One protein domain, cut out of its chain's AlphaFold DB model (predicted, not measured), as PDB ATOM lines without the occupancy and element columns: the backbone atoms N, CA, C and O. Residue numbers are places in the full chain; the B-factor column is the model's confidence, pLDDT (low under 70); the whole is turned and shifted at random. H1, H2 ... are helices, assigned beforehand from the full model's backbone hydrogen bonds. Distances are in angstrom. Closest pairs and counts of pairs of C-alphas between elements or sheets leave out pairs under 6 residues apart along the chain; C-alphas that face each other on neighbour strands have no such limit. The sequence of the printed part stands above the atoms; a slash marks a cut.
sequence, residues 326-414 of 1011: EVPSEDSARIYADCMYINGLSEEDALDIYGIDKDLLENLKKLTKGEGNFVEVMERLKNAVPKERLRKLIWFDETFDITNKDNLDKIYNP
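AT A GLANCE: This is residues 326 to 414 of the 1011 residues of an uncharacterized protein of Strongyloides stercoralis (UniProt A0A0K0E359). The longest helix, H1, meets a helical hairpin of H3 and H4 near its last residues, with H2 at one end of the domain and H6 set across H1 towards the other end. The short H5 is near H4, and a long unnamed stretch, residues 392 to 404, leads from there back to H6. The printed part has 89 residues with six named helices, H1 to H6 in chain order, and no named strand: all helix. It is compact, with a radius of gyration of the C-alphas of 12.3 A, and only just elongated, spanning 35 by 23 by 22 A.

IN THESE COORDINATES: H1, residues 329 to 344, runs 22.8 A from C-alpha 329 at (151.402, 180.385, 237.940). H3 is residues 358 to 367, 14.5 A, and H4 residues 374 to 384, 15.3 A. H2 is residues 347 to 354, 10.5 A, and H5 residues 388 to 391, 5.0 A. H6, residues 405 to 412, 10.2 A, ends with C-alpha 412 at (154.059, 180.279, 250.889).

HOW THE PARTS SIT: H3 is the hub, touching H1, H2 and H4. H1 touches it with residues 342 to 343 alone, opposite ways at a steep tilt of 40 degrees; the closest C-alphas, of Asn 343 and Lys 365, are 6.0 A apart. H3 and H4 form a hairpin at a shallow tilt of 32 degrees, opposite ways, closest at the C-alphas of Asn 363 and Val 377, 6.6 A. H2 touches H3, about perpendicular at 88 degrees, closest at the C-alphas of Glu 347 and Lys 358, 6.4 A. H6 touches residues 332 to 336 of H1 alone, about perpendicular at 81 degrees, closest at the C-alphas of Ser 332 and Ile 411, 6.0 A. H5 is close to but not clearly touching H4, with the C-alphas of Leu 381 and Arg 391 7.4 A apart. Each O i to N i+4 pair is within hydrogen-bond range in H2, H3, H4 and H6, and 11 of 12 are in H1; H5 is too short for such a pair.

THE WHOLE: The two farthest C-alphas, of Glu 326 and Asp 352, are 36.7 A apart. The printed part has no cut, and its one long link joins H5 to H6. Mean pLDDT of the printed part is 71.1, with residues 326 to 345 and 405 to 414 among those under 70.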
ATOM      1  N   GLU A 326     160.307 180.621 236.987       42.58
ATOM      2  CA  GLU A 326     160.780 179.252 237.242       42.58
ATOM      3  C   GLU A 326     159.660 178.264 237.617       42.58
ATOM      4  O   GLU A 326     159.911 177.065 237.669       42.58
ATOM      5  N   VAL A 327     158.433 178.741 237.868       40.82
ATOM      6  CA  VAL A 327     157.248 177.904 238.141       40.82
ATOM      7  C   VAL A 327     156.032 178.513 237.428       40.82
ATOM      8  O   VAL A 327     155.813 179.721 237.567       40.82
ATOM      9  N   PRO A 328     155.221 177.746 236.673       48.67
ATOM     10  CA  PRO A 328     154.005 178.276 236.062       48.67
ATOM     11  C   PRO A 328     152.969 178.674 237.122       48.67
ATOM     12  O   PRO A 328     152.726 177.952 238.088       48.67
ATOM     13  N   SER A 329     152.306 179.820 236.925       40.91
ATOM     14  CA  SER A 329     151.402 180.385 237.940       40.91
ATOM     15  C   SER A 329     150.160 179.535 238.231       40.91
ATOM     16  O   SER A 329     149.541 179.700 239.280       40.91
ATOM     17  N   GLU A 330     149.762 178.671 237.292       43.13
ATOM     18  CA  GLU A 330     148.654 177.728 237.493       43.13
ATOM     19  C   GLU A 330     149.048 176.621 238.477       43.13
ATOM     20  O   GLU A 330     148.275 176.287 239.372       43.13
ATOM     21  N   ASP A 331     150.274 176.112 238.363       51.20
ATOM     22  CA  ASP A 331     150.750 174.979 239.150       51.20
ATOM     23  C   ASP A 331     151.053 175.420 240.579       51.20
ATOM     24  O   ASP A 331     150.539 174.817 241.516       51.20
ATOM     25  N   SER A 332     151.741 176.553 240.776       49.60
ATOM     26  CA  SER A 332     151.981 177.103 242.124       49.60
ATOM     27  C   SER A 332     150.690 177.358 242.914       49.60
ATOM     28  O   SER A 332     150.681 177.233 244.137       49.60
ATOM     29  N   ALA A 333     149.592 177.703 242.229       47.82
ATOM     30  CA  ALA A 333     148.290 177.916 242.857       47.82
ATOM     31  C   ALA A 333     147.565 176.596 243.179       47.82
ATOM     32  O   ALA A 333     146.908 176.511 244.217       47.82
ATOM     33  N   ARG A 334     147.710 175.567 242.328       54.42
ATOM     34  CA  ARG A 334     147.210 174.206 242.593       54.42
ATOM     35  C   ARG A 334     147.970 173.556 243.746       54.42
ATOM     36  O   ARG A 334     147.345 173.205 244.731       54.42
ATOM     37  N   ILE A 335     149.302 173.541 243.708       59.67
ATOM     38  CA  ILE A 335     150.147 172.944 244.757       59.67
ATOM     39  C   ILE A 335     149.908 173.622 246.118       59.67
ATOM     40  O   ILE A 335     149.863 172.951 247.146       59.67
ATOM     41  N   TYR A 336     149.683 174.944 246.149       54.79
ATOM     42  CA  TYR A 336     149.252 175.640 247.367       54.79
ATOM     43  C   TYR A 336     147.902 175.116 247.885       54.79
ATOM     44  O   TYR A 336     147.764 174.884 249.085       54.79
ATOM     45  N   ALA A 337     146.915 174.903 247.009       49.30
ATOM     46  CA  ALA A 337     145.622 174.329 247.383       49.30
ATOM     47  C   ALA A 337     145.749 172.870 247.860       49.30
ATOM     48  O   ALA A 337     145.210 172.547 248.918       49.30
ATOM     49  N   ASP A 338     146.529 172.039 247.162       63.42
ATOM     50  CA  ASP A 338     146.846 170.651 247.528       63.42
ATOM     51  C   ASP A 338     147.473 170.582 248.931       63.42
ATOM     52  O   ASP A 338     147.071 169.779 249.774       63.42
ATOM     53  N   CYS A 339     148.397 171.500 249.243       63.49
ATOM     54  CA  CYS A 339     148.991 171.609 250.576       63.49
ATOM     55  C   CYS A 339     147.959 171.939 251.660       63.49
ATOM     56  O   CYS A 339     148.046 171.412 252.770       63.49
ATOM     57  N   MET A 340     146.968 172.785 251.365       53.68
ATOM     58  CA  MET A 340     145.901 173.086 252.328       53.68
ATOM     59  C   MET A 340     144.897 171.943 252.447       53.68
ATOM     60  O   MET A 340     144.358 171.737 253.532       53.68
ATOM     61  N   TYR A 341     144.688 171.185 251.372       59.37
ATOM     62  CA  TYR A 341     143.856 169.989 251.374       59.37
ATOM     63  C   TYR A 341     144.482 168.881 252.234       59.37
ATOM     64  O   TYR A 341     143.857 168.412 253.181       59.37
ATOM     65  N   ILE A 342     145.764 168.569 252.021       65.98
ATOM     66  CA  ILE A 342     146.546 167.629 252.843       65.98
ATOM     67  C   ILE A 342     146.603 168.054 254.314       65.98
ATOM     68  O   ILE A 342     146.463 167.216 255.204       65.98
ATOM     69  N   ASN A 343     146.777 169.348 254.596       64.26
ATOM     70  CA  ASN A 343     146.771 169.853 255.970       64.26
ATOM     71  C   ASN A 343     145.370 169.827 256.616       64.26
ATOM     72  O   ASN A 343     145.282 169.796 257.843       64.26
ATOM     73  N   GLY A 344     144.296 169.837 255.818       52.69
ATOM     74  CA  GLY A 344     142.901 169.791 256.272       52.69
ATOM     75  C   GLY A 344     142.296 168.387 256.393       52.69
ATOM     76  O   GLY A 344     141.381 168.212 257.190       52.69
ATOM     77  N   LEU A 345     142.810 167.400 255.648       67.76
ATOM     78  CA  LEU A 345     142.353 166.004 255.663       67.76
ATOM     79  C   LEU A 345     142.386 165.406 257.080       67.76
ATOM     80  O   LEU A 345     143.438 165.411 257.736       67.76
ATOM     81  N   SER A 346     141.255 164.865 257.541       74.69
ATOM     82  CA  SER A 346     141.192 164.079 258.779       74.69
ATOM     83  C   SER A 346     141.813 162.686 258.584       74.69
ATOM     84  O   SER A 346     142.205 162.313 257.477       74.69
ATOM     85  N   GLU A 347     141.958 161.920 259.667       77.53
ATOM     86  CA  GLU A 347     142.416 160.524 259.574       77.53
ATOM     87  C   GLU A 347     141.325 159.592 259.027       77.53
ATOM     88  O   GLU A 347     141.648 158.586 258.404       77.53
ATOM     89  N   GLU A 348     140.056 159.959 259.217       71.42
ATOM     90  CA  GLU A 348     138.874 159.224 258.758       71.42
ATOM     91  C   GLU A 348     138.674 159.454 257.248       71.42
ATOM     92  O   GLU A 348     138.741 158.507 256.470       71.42
ATOM     93  N   ASP A 349     138.611 160.717 256.796       72.49
ATOM     94  CA  ASP A 349     138.498 161.077 255.368       72.49
ATOM     95  C   ASP A 349     139.636 160.485 254.516       72.49
ATOM     96  O   ASP A 349     139.426 160.041 253.386       72.49
ATOM     97  N   ALA A 350     140.867 160.497 255.039       73.60
ATOM     98  CA  ALA A 350     142.031 159.972 254.331       73.60
ATOM     99  C   ALA A 350     141.933 158.452 254.115       73.60
ATOM    100  O   ALA A 350     142.274 157.962 253.034       73.60
ATOM    101  N   LEU A 351     141.435 157.720 255.114       76.35
ATOM    102  CA  LEU A 351     141.257 156.276 255.043       76.35
ATOM    103  C   LEU A 351     140.059 155.909 254.157       76.35
ATOM    104  O   LEU A 351     140.218 155.135 253.213       76.35
ATOM    105  N   ASP A 352     138.897 156.507 254.417       71.92
ATOM    106  CA  ASP A 352     137.617 156.081 253.844       71.92
ATOM    107  C   ASP A 352     137.413 156.563 252.399       71.92
ATOM    108  O   ASP A 352     136.867 155.833 251.570       71.92
ATOM    109  N   ILE A 353     137.886 157.770 252.056       71.56
ATOM    110  CA  ILE A 353     137.720 158.347 250.708       71.56
ATOM    111  C   ILE A 353     138.888 157.957 249.784       71.56
ATOM    112  O   ILE A 353     138.696 157.782 248.577       71.56
ATOM    113  N   TYR A 354     140.103 157.813 250.330       68.52
ATOM    114  CA  TYR A 354     141.331 157.676 249.532       68.52
ATOM    115  C   TYR A 354     142.168 156.418 249.802       68.52
ATOM    116  O   TYR A 354     143.090 156.155 249.028       68.52
ATOM    117  N   GLY A 355     141.883 155.630 250.843       75.88
ATOM    118  CA  GLY A 355     142.703 154.468 251.209       75.88
ATOM    119  C   GLY A 355     144.113 154.835 251.691       75.88
ATOM    120  O   GLY A 355     145.045 154.045 251.536       75.88
ATOM    121  N   ILE A 356     144.291 156.045 252.227       82.61
ATOM    122  CA  ILE A 356     145.566 156.562 252.731       82.61
ATOM    123  C   ILE A 356     145.698 156.195 254.210       82.61
ATOM    124  O   ILE A 356     144.889 156.614 255.036       82.61
ATOM    125  N   ASP A 357     146.741 155.440 254.558       86.80
ATOM    126  CA  ASP A 357     147.038 155.127 255.955       86.80
ATOM    127  C   ASP A 357     147.580 156.342 256.741       86.80
ATOM    128  O   ASP A 357     148.047 157.342 256.184       86.80
ATOM    129  N   LYS A 358     147.516 156.248 258.074       85.25
ATOM    130  CA  LYS A 358     147.937 157.304 259.008       85.25
ATOM    131  C   LYS A 358     149.404 157.715 258.812       85.25
ATOM    132  O   LYS A 358     149.716 158.903 258.894       85.25
ATOM    133  N   ASP A 359     150.290 156.762 258.519       86.60
ATOM    134  CA  ASP A 359     151.719 157.018 258.316       86.60
ATOM    135  C   ASP A 359     151.942 157.807 257.016       86.60
ATOM    136  O   ASP A 359     152.738 158.749 256.978       86.60
ATOM    137  N   LEU A 360     151.238 157.463 255.938       89.41
ATOM    138  CA  LEU A 360     151.272 158.189 254.672       89.41
ATOM    139  C   LEU A 360     150.667 159.592 254.818       89.41
ATOM    140  O   LEU A 360     151.267 160.547 254.327       89.41
ATOM    141  N   LEU A 361     149.563 159.752 255.555       86.25
ATOM    142  CA  LEU A 361     148.991 161.067 255.860       86.25
ATOM    143  C   LEU A 361     149.959 161.946 256.673       86.25
ATOM    144  O   LEU A 361     150.118 163.127 256.365       86.25
ATOM    145  N   GLU A 362     150.651 161.389 257.673       86.30
ATOM    146  CA  GLU A 362     151.670 162.122 258.438       86.30
ATOM    147  C   GLU A 362     152.877 162.503 257.562       86.30
ATOM    148  O   GLU A 362     153.445 163.584 257.715       86.30
ATOM    149  N   ASN A 363     153.258 161.653 256.604       88.35
ATOM    150  CA  ASN A 363     154.334 161.950 255.658       88.35
ATOM    151  C   ASN A 363     153.938 163.007 254.610       88.35
ATOM    152  O   ASN A 363     154.739 163.893 254.314       88.35
ATOM    153  N   LEU A 364     152.697 162.999 254.116       84.24
ATOM    154  CA  LEU A 364     152.155 164.077 253.281       84.24
ATOM    155  C   LEU A 364     152.131 165.411 254.057       84.24
ATOM    156  O   LEU A 364     152.593 166.428 253.545       84.24
ATOM    157  N   LYS A 365     151.713 165.397 255.332       82.89
ATOM    158  CA  LYS A 365     151.731 166.563 256.245       82.89
ATOM    159  C   LYS A 365     153.139 167.021 256.679       82.89
ATOM    160  O   LYS A 365     153.261 168.054 257.341       82.89
ATOM    161  N   LYS A 366     154.198 166.291 256.305       84.47
ATOM    162  CA  LYS A 366     155.600 166.749 256.373       84.47
ATOM    163  C   LYS A 366     156.012 167.444 255.074       84.47
ATOM    164  O   LYS A 366     156.562 168.542 255.146       84.47
ATOM    165  N   LEU A 367     155.652 166.895 253.905       83.20
ATOM    166  CA  LEU A 367     155.936 167.538 252.611       83.20
ATOM    167  C   LEU A 367     155.382 168.967 252.548       83.20
ATOM    168  O   LEU A 367     156.088 169.877 252.124       83.20
ATOM    169  N   THR A 368     154.160 169.197 253.044       74.92
ATOM    170  CA  THR A 368     153.539 170.537 253.072       74.92
ATOM    171  C   THR A 368     154.311 171.567 253.905       74.92
ATOM    172  O   THR A 368     154.103 172.765 253.713       74.92
ATOM    173  N   LYS A 369     155.208 171.126 254.800       71.80
ATOM    174  CA  LYS A 369     156.109 171.963 255.613       71.80
ATOM    175  C   LYS A 369     157.521 172.100 255.023       71.80
ATOM    176  O   LYS A 369     158.357 172.781 255.612       71.80
ATOM    177  N   GLY A 370     157.798 171.448 253.893       72.68
ATOM    178  CA  GLY A 370     159.144 171.305 253.336       72.68
ATOM    179  C   GLY A 370     160.000 170.248 254.049       72.68
ATOM    180  O   GLY A 370     161.226 170.312 253.991       72.68
ATOM    181  N   GLU A 371     159.376 169.291 254.745       78.10
ATOM    182  CA  GLU A 371     160.043 168.215 255.485       78.10
ATOM    183  C   GLU A 371     159.827 166.844 254.817       78.10
ATOM    184  O   GLU A 371     158.799 166.588 254.192       78.10
ATOM    185  N   GLY A 372     160.772 165.917 254.996       80.63
ATOM    186  CA  GLY A 372     160.682 164.551 254.464       80.63
ATOM    187  C   GLY A 372     161.374 164.356 253.111       80.63
ATOM    188  O   GLY A 372     162.289 165.093 252.755       80.63
ATOM    189  N   ASN A 373     160.976 163.305 252.390       85.33
ATOM    190  CA  ASN A 373     161.587 162.860 251.136       85.33
ATOM    191  C   ASN A 373     160.505 162.758 250.051       85.33
ATOM    192  O   ASN A 373     159.738 161.793 250.036       85.33
ATOM    193  N   PHE A 374     160.437 163.749 249.157       86.84
ATOM    194  CA  PHE A 374     159.391 163.848 248.133       86.84
ATOM    195  C   PHE A 374     159.243 162.566 247.303       86.84
ATOM    196  O   PHE A 374     158.138 162.047 247.161       86.84
ATOM    197  N   VAL A 375     160.356 161.999 246.824       86.65
ATOM    198  CA  VAL A 375     160.350 160.809 245.955       86.65
ATOM    199  C   VAL A 375     159.721 159.604 246.661       86.65
ATOM    200  O   VAL A 375     158.824 158.966 246.114       86.65
ATOM    201  N   GLU A 376     160.133 159.326 247.898       87.40
ATOM    202  CA  GLU A 376     159.639 158.183 248.677       87.40
ATOM    203  C   GLU A 376     158.155 158.325 249.046       87.40
ATOM    204  O   GLU A 376     157.399 157.356 248.976       87.40
ATOM    205  N   VAL A 377     157.712 159.528 249.418       87.48
ATOM    206  CA  VAL A 377     156.301 159.770 249.757       87.48
ATOM    207  C   VAL A 377     155.417 159.672 248.510       87.48
ATOM    208  O   VAL A 377     154.342 159.077 248.576       87.48
ATOM    209  N   MET A 378     155.892 160.143 247.353       86.21
ATOM    210  CA  MET A 378     155.185 159.978 246.080       86.21
ATOM    211  C   MET A 378     155.165 158.521 245.586       86.21
ATOM    212  O   MET A 378     154.181 158.111 244.970       86.21
ATOM    213  N   GLU A 379     156.185 157.705 245.877       87.38
ATOM    214  CA  GLU A 379     156.138 156.251 245.642       87.38
ATOM    215  C   GLU A 379     155.119 155.554 246.557       87.38
ATOM    216  O   GLU A 379     154.314 154.752 246.078       87.38
ATOM    217  N   ARG A 380     155.071 155.898 247.852       88.82
ATOM    218  CA  ARG A 380     154.032 155.394 248.773       88.82
ATOM    219  C   ARG A 380     152.624 155.782 248.298       88.82
ATOM    220  O   ARG A 380     151.746 154.923 248.253       88.82
ATOM    221  N   LEU A 381     152.427 157.024 247.846       85.61
ATOM    222  CA  LEU A 381     151.157 157.501 247.283       85.61
ATOM    223  C   LEU A 381     150.760 156.754 245.994       85.61
ATOM    224  O   LEU A 381     149.579 156.492 245.773       85.61
ATOM    225  N   LYS A 382     151.732 156.362 245.159       88.08
ATOM    226  CA  LYS A 382     151.510 155.527 243.960       88.08
ATOM    227  C   LYS A 382     151.084 154.100 244.294       88.08
ATOM    228  O   LYS A 382     150.279 153.537 243.554       88.08
ATOM    229  N   ASN A 383     151.575 153.551 245.404       86.88
ATOM    230  CA  ASN A 383     151.179 152.232 245.894       86.88
ATOM    231  C   ASN A 383     149.787 152.248 246.551       86.88
ATOM    232  O   ASN A 383     148.989 151.357 246.275       86.88
ATOM    233  N   ALA A 384     149.480 153.264 247.367       82.72
ATOM    234  CA  ALA A 384     148.170 153.417 248.011       82.72
ATOM    235  C   ALA A 384     147.054 153.750 247.004       82.72
ATOM    236  O   ALA A 384     145.975 153.166 247.047       82.72
ATOM    237  N   VAL A 385     147.330 154.643 246.044       81.12
ATOM    238  CA  VAL A 385     146.356 155.105 245.044       81.12
ATOM    239  C   VAL A 385     146.893 154.851 243.625       81.12
ATOM    240  O   VAL A 385     147.476 155.743 243.000       81.12
ATOM    241  N   PRO A 386     146.680 153.654 243.037       80.04
ATOM    242  CA  PRO A 386     147.200 153.326 241.703       80.04
ATOM    243  C   PRO A 386     146.614 154.180 240.566       80.04
ATOM    244  O   PRO A 386     147.279 154.425 239.556       80.04
ATOM    245  N   LYS A 387     145.376 154.672 240.720       79.74
ATOM    246  CA  LYS A 387     144.677 155.492 239.716       79.74
ATOM    247  C   LYS A 387     145.218 156.928 239.710       79.74
ATOM    248  O   LYS A 387     144.913 157.711 240.603       79.74
ATOM    249  N   GLU A 388     145.934 157.306 238.650       76.79
ATOM    250  CA  GLU A 388     146.493 158.661 238.458       76.79
ATOM    251  C   GLU A 388     145.443 159.778 238.618       76.79
ATOM    252  O   GLU A 388     145.704 160.779 239.279       76.79
ATOM    253  N   ARG A 389     144.224 159.573 238.091       69.34
ATOM    254  CA  ARG A 389     143.104 160.523 238.237       69.34
ATOM    255  C   ARG A 389     142.706 160.792 239.692       69.34
ATOM    256  O   ARG A 389     142.197 161.869 239.957       69.34
ATOM    257  N   LEU A 390     142.913 159.837 240.606       66.79
ATOM    258  CA  LEU A 390     142.640 160.017 242.036       66.79
ATOM    259  C   LEU A 390     143.841 160.639 242.758       66.79
ATOM    260  O   LEU A 390     143.647 161.533 243.573       66.79
ATOM    261  N   ARG A 391     145.084 160.265 242.408       78.15
ATOM    262  CA  ARG A 391     146.283 160.942 242.948       78.15
ATOM    263  C   ARG A 391     146.293 162.434 242.643       78.15
ATOM    264  O   ARG A 391     146.594 163.219 243.531       78.15
ATOM    265  N   LYS A 392     145.877 162.825 241.436       72.40
ATOM    266  CA  LYS A 392     145.778 164.232 241.011       72.40
ATOM    267  C   LYS A 392     144.654 165.040 241.683       72.40
ATOM    268  O   LYS A 392     144.506 166.214 241.365       72.40
ATOM    269  N   LEU A 393     143.894 164.439 242.608       61.24
ATOM    270  CA  LEU A 393     143.006 165.142 243.550       61.24
ATOM    271  C   LEU A 393     143.678 165.417 244.910       61.24
ATOM    272  O   LEU A 393     143.165 166.212 245.687       61.24
ATOM    273  N   ILE A 394     144.794 164.741 245.203       66.85
ATOM    274  CA  ILE A 394     145.565 164.849 246.454       66.85
ATOM    275  C   ILE A 394     146.842 165.671 246.220       66.85
ATOM    276  O   ILE A 394     147.250 166.445 247.082       66.85
ATOM    277  N   TRP A 395     147.479 165.485 245.059       76.85
ATOM    278  CA  TRP A 395     148.678 166.197 244.628       76.85
ATOM    279  C   TRP A 395     148.694 166.316 243.097       76.85
ATOM    280  O   TRP A 395     148.815 165.312 242.388       76.85
ATOM    281  N   PHE A 396     148.539 167.531 242.573       70.50
ATOM    282  CA  PHE A 396     148.330 167.787 241.146       70.50
ATOM    283  C   PHE A 396     149.550 167.438 240.272       70.50
ATOM    284  O   PHE A 396     149.399 166.816 239.214       70.50
ATOM    285  N   ASP A 397     150.752 167.819 240.715       74.43
ATOM    286  CA  ASP A 397     152.003 167.642 239.969       74.43
ATOM    287  C   ASP A 397     152.961 166.684 240.689       74.43
ATOM    288  O   ASP A 397     153.693 167.061 241.605       74.43
ATOM    289  N   GLU A 398     153.000 165.430 240.227       75.38
ATOM    290  CA  GLU A 398     153.909 164.396 240.739       75.38
ATOM    291  C   GLU A 398     155.409 164.701 240.540       75.38
ATOM    292  O   GLU A 398     156.246 163.922 240.998       75.38
ATOM    293  N   THR A 399     155.761 165.783 239.837       78.46
ATOM    294  CA  THR A 399     157.144 166.218 239.591       78.46
ATOM    295  C   THR A 399     157.560 167.450 240.397       78.46
ATOM    296  O   THR A 399     158.756 167.742 240.469       78.46
ATOM    297  N   PHE A 400     156.623 168.146 241.052       74.83
ATOM    298  CA  PHE A 400     156.939 169.346 241.823       74.83
ATOM    299  C   PHE A 400     157.431 169.019 243.238       74.83
ATOM    300  O   PHE A 400     156.642 168.793 244.158       74.83
ATOM    301  N   ASP A 401     158.748 169.065 243.432       81.00
ATOM    302  CA  ASP A 401     159.361 168.914 244.752       81.00
ATOM    303  C   ASP A 401     159.210 170.195 245.599       81.00
ATOM    304  O   ASP A 401     159.940 171.180 245.431       81.00
ATOM    305  N   ILE A 402     158.265 170.163 246.541       75.53
ATOM    306  CA  ILE A 402     158.043 171.215 247.544       75.53
ATOM    307  C   ILE A 402     159.085 171.225 248.682       75.53
ATOM    308  O   ILE A 402     159.186 172.209 249.413       75.53
ATOM    309  N   THR A 403     159.880 170.162 248.849       75.94
ATOM    310  CA  THR A 403     160.896 170.081 249.920       75.94
ATOM    311  C   THR A 403     162.129 170.943 249.630       75.94
ATOM    312  O   THR A 403     162.873 171.301 250.546       75.94
ATOM    313  N   ASN A 404     162.307 171.387 248.380       78.13
ATOM    314  CA  ASN A 404     163.214 172.486 248.071       78.13
ATOM    315  C   ASN A 404     162.690 173.805 248.674       78.13
ATOM    316  O   ASN A 404     161.616 174.285 248.310       78.13
ATOM    317  N   LYS A 405     163.496 174.445 249.528       68.89
ATOM    318  CA  LYS A 405     163.182 175.741 250.156       68.89
ATOM    319  C   LYS A 405     162.817 176.829 249.152       68.89
ATOM    320  O   LYS A 405     161.862 177.557 249.393       68.89
ATOM    321  N   ASP A 406     163.499 176.890 248.007       64.74
ATOM    322  CA  ASP A 406     163.190 177.885 246.973       64.74
ATOM    323  C   ASP A 406     161.759 177.713 246.434       64.74
ATOM    324  O   ASP A 406     161.118 178.689 246.057       64.74
ATOM    325  N   ASN A 407     161.247 176.480 246.403       68.00
ATOM    326  CA  ASN A 407     159.885 176.166 245.975       68.00
ATOM    327  C   ASN A 407     158.871 176.402 247.103       68.00
ATOM    328  O   ASN A 407     157.805 176.965 246.852       68.00
ATOM    329  N   LEU A 408     159.225 176.049 248.343       65.16
ATOM    330  CA  LEU A 408     158.429 176.337 249.537       65.16
ATOM    331  C   LEU A 408     158.190 177.850 249.699       65.16
ATOM    332  O   LEU A 408     157.045 178.278 249.838       65.16
ATOM    333  N   ASP A 409     159.240 178.671 249.594       58.32
ATOM    334  CA  ASP A 409     159.148 180.130 249.706       58.32
ATOM    335  C   ASP A 409     158.372 180.753 248.529       58.32
ATOM    336  O   ASP A 409     157.578 181.672 248.741       58.32
ATOM    337  N   LYS A 410     158.506 180.219 247.300       59.38
ATOM    338  CA  LYS A 410     157.684 180.627 246.137       59.38
ATOM    339  C   LYS A 410     156.187 180.348 246.341       59.38
ATOM    340  O   LYS A 410     155.366 181.122 245.851       59.38
ATOM    341  N   ILE A 411     155.833 179.269 247.047       56.29
ATOM    342  CA  ILE A 411     154.445 178.865 247.330       56.29
ATOM    343  C   ILE A 411     153.857 179.644 248.515       56.29
ATOM    344  O   ILE A 411     152.758 180.186 248.414       56.29
ATOM    345  N   TYR A 412     154.576 179.714 249.638       51.51
ATOM    346  CA  TYR A 412     154.059 180.279 250.889       51.51
ATOM    347  C   TYR A 412     154.293 181.788 251.041       51.51
ATOM    348  O   TYR A 412     153.545 182.442 251.773       51.51
ATOM    349  N   ASN A 413     155.282 182.366 250.351       48.24
ATOM    350  CA  ASN A 413     155.593 183.796 250.401       48.24
ATOM    351  C   ASN A 413     155.739 184.416 248.990       48.24
ATOM    352  O   ASN A 413     156.815 184.900 248.620       48.24
ATOM    353  N   PRO A 414     154.647 184.502 248.202       42.48
ATOM    354  CA  PRO A 414     154.670 185.075 246.848       42.48
ATOM    355  C   PRO A 414     155.083 186.560 246.796       42.48
ATOM    356  O   PRO A 414     155.323 187.096 245.713       42.48
TER     357      PRO A 414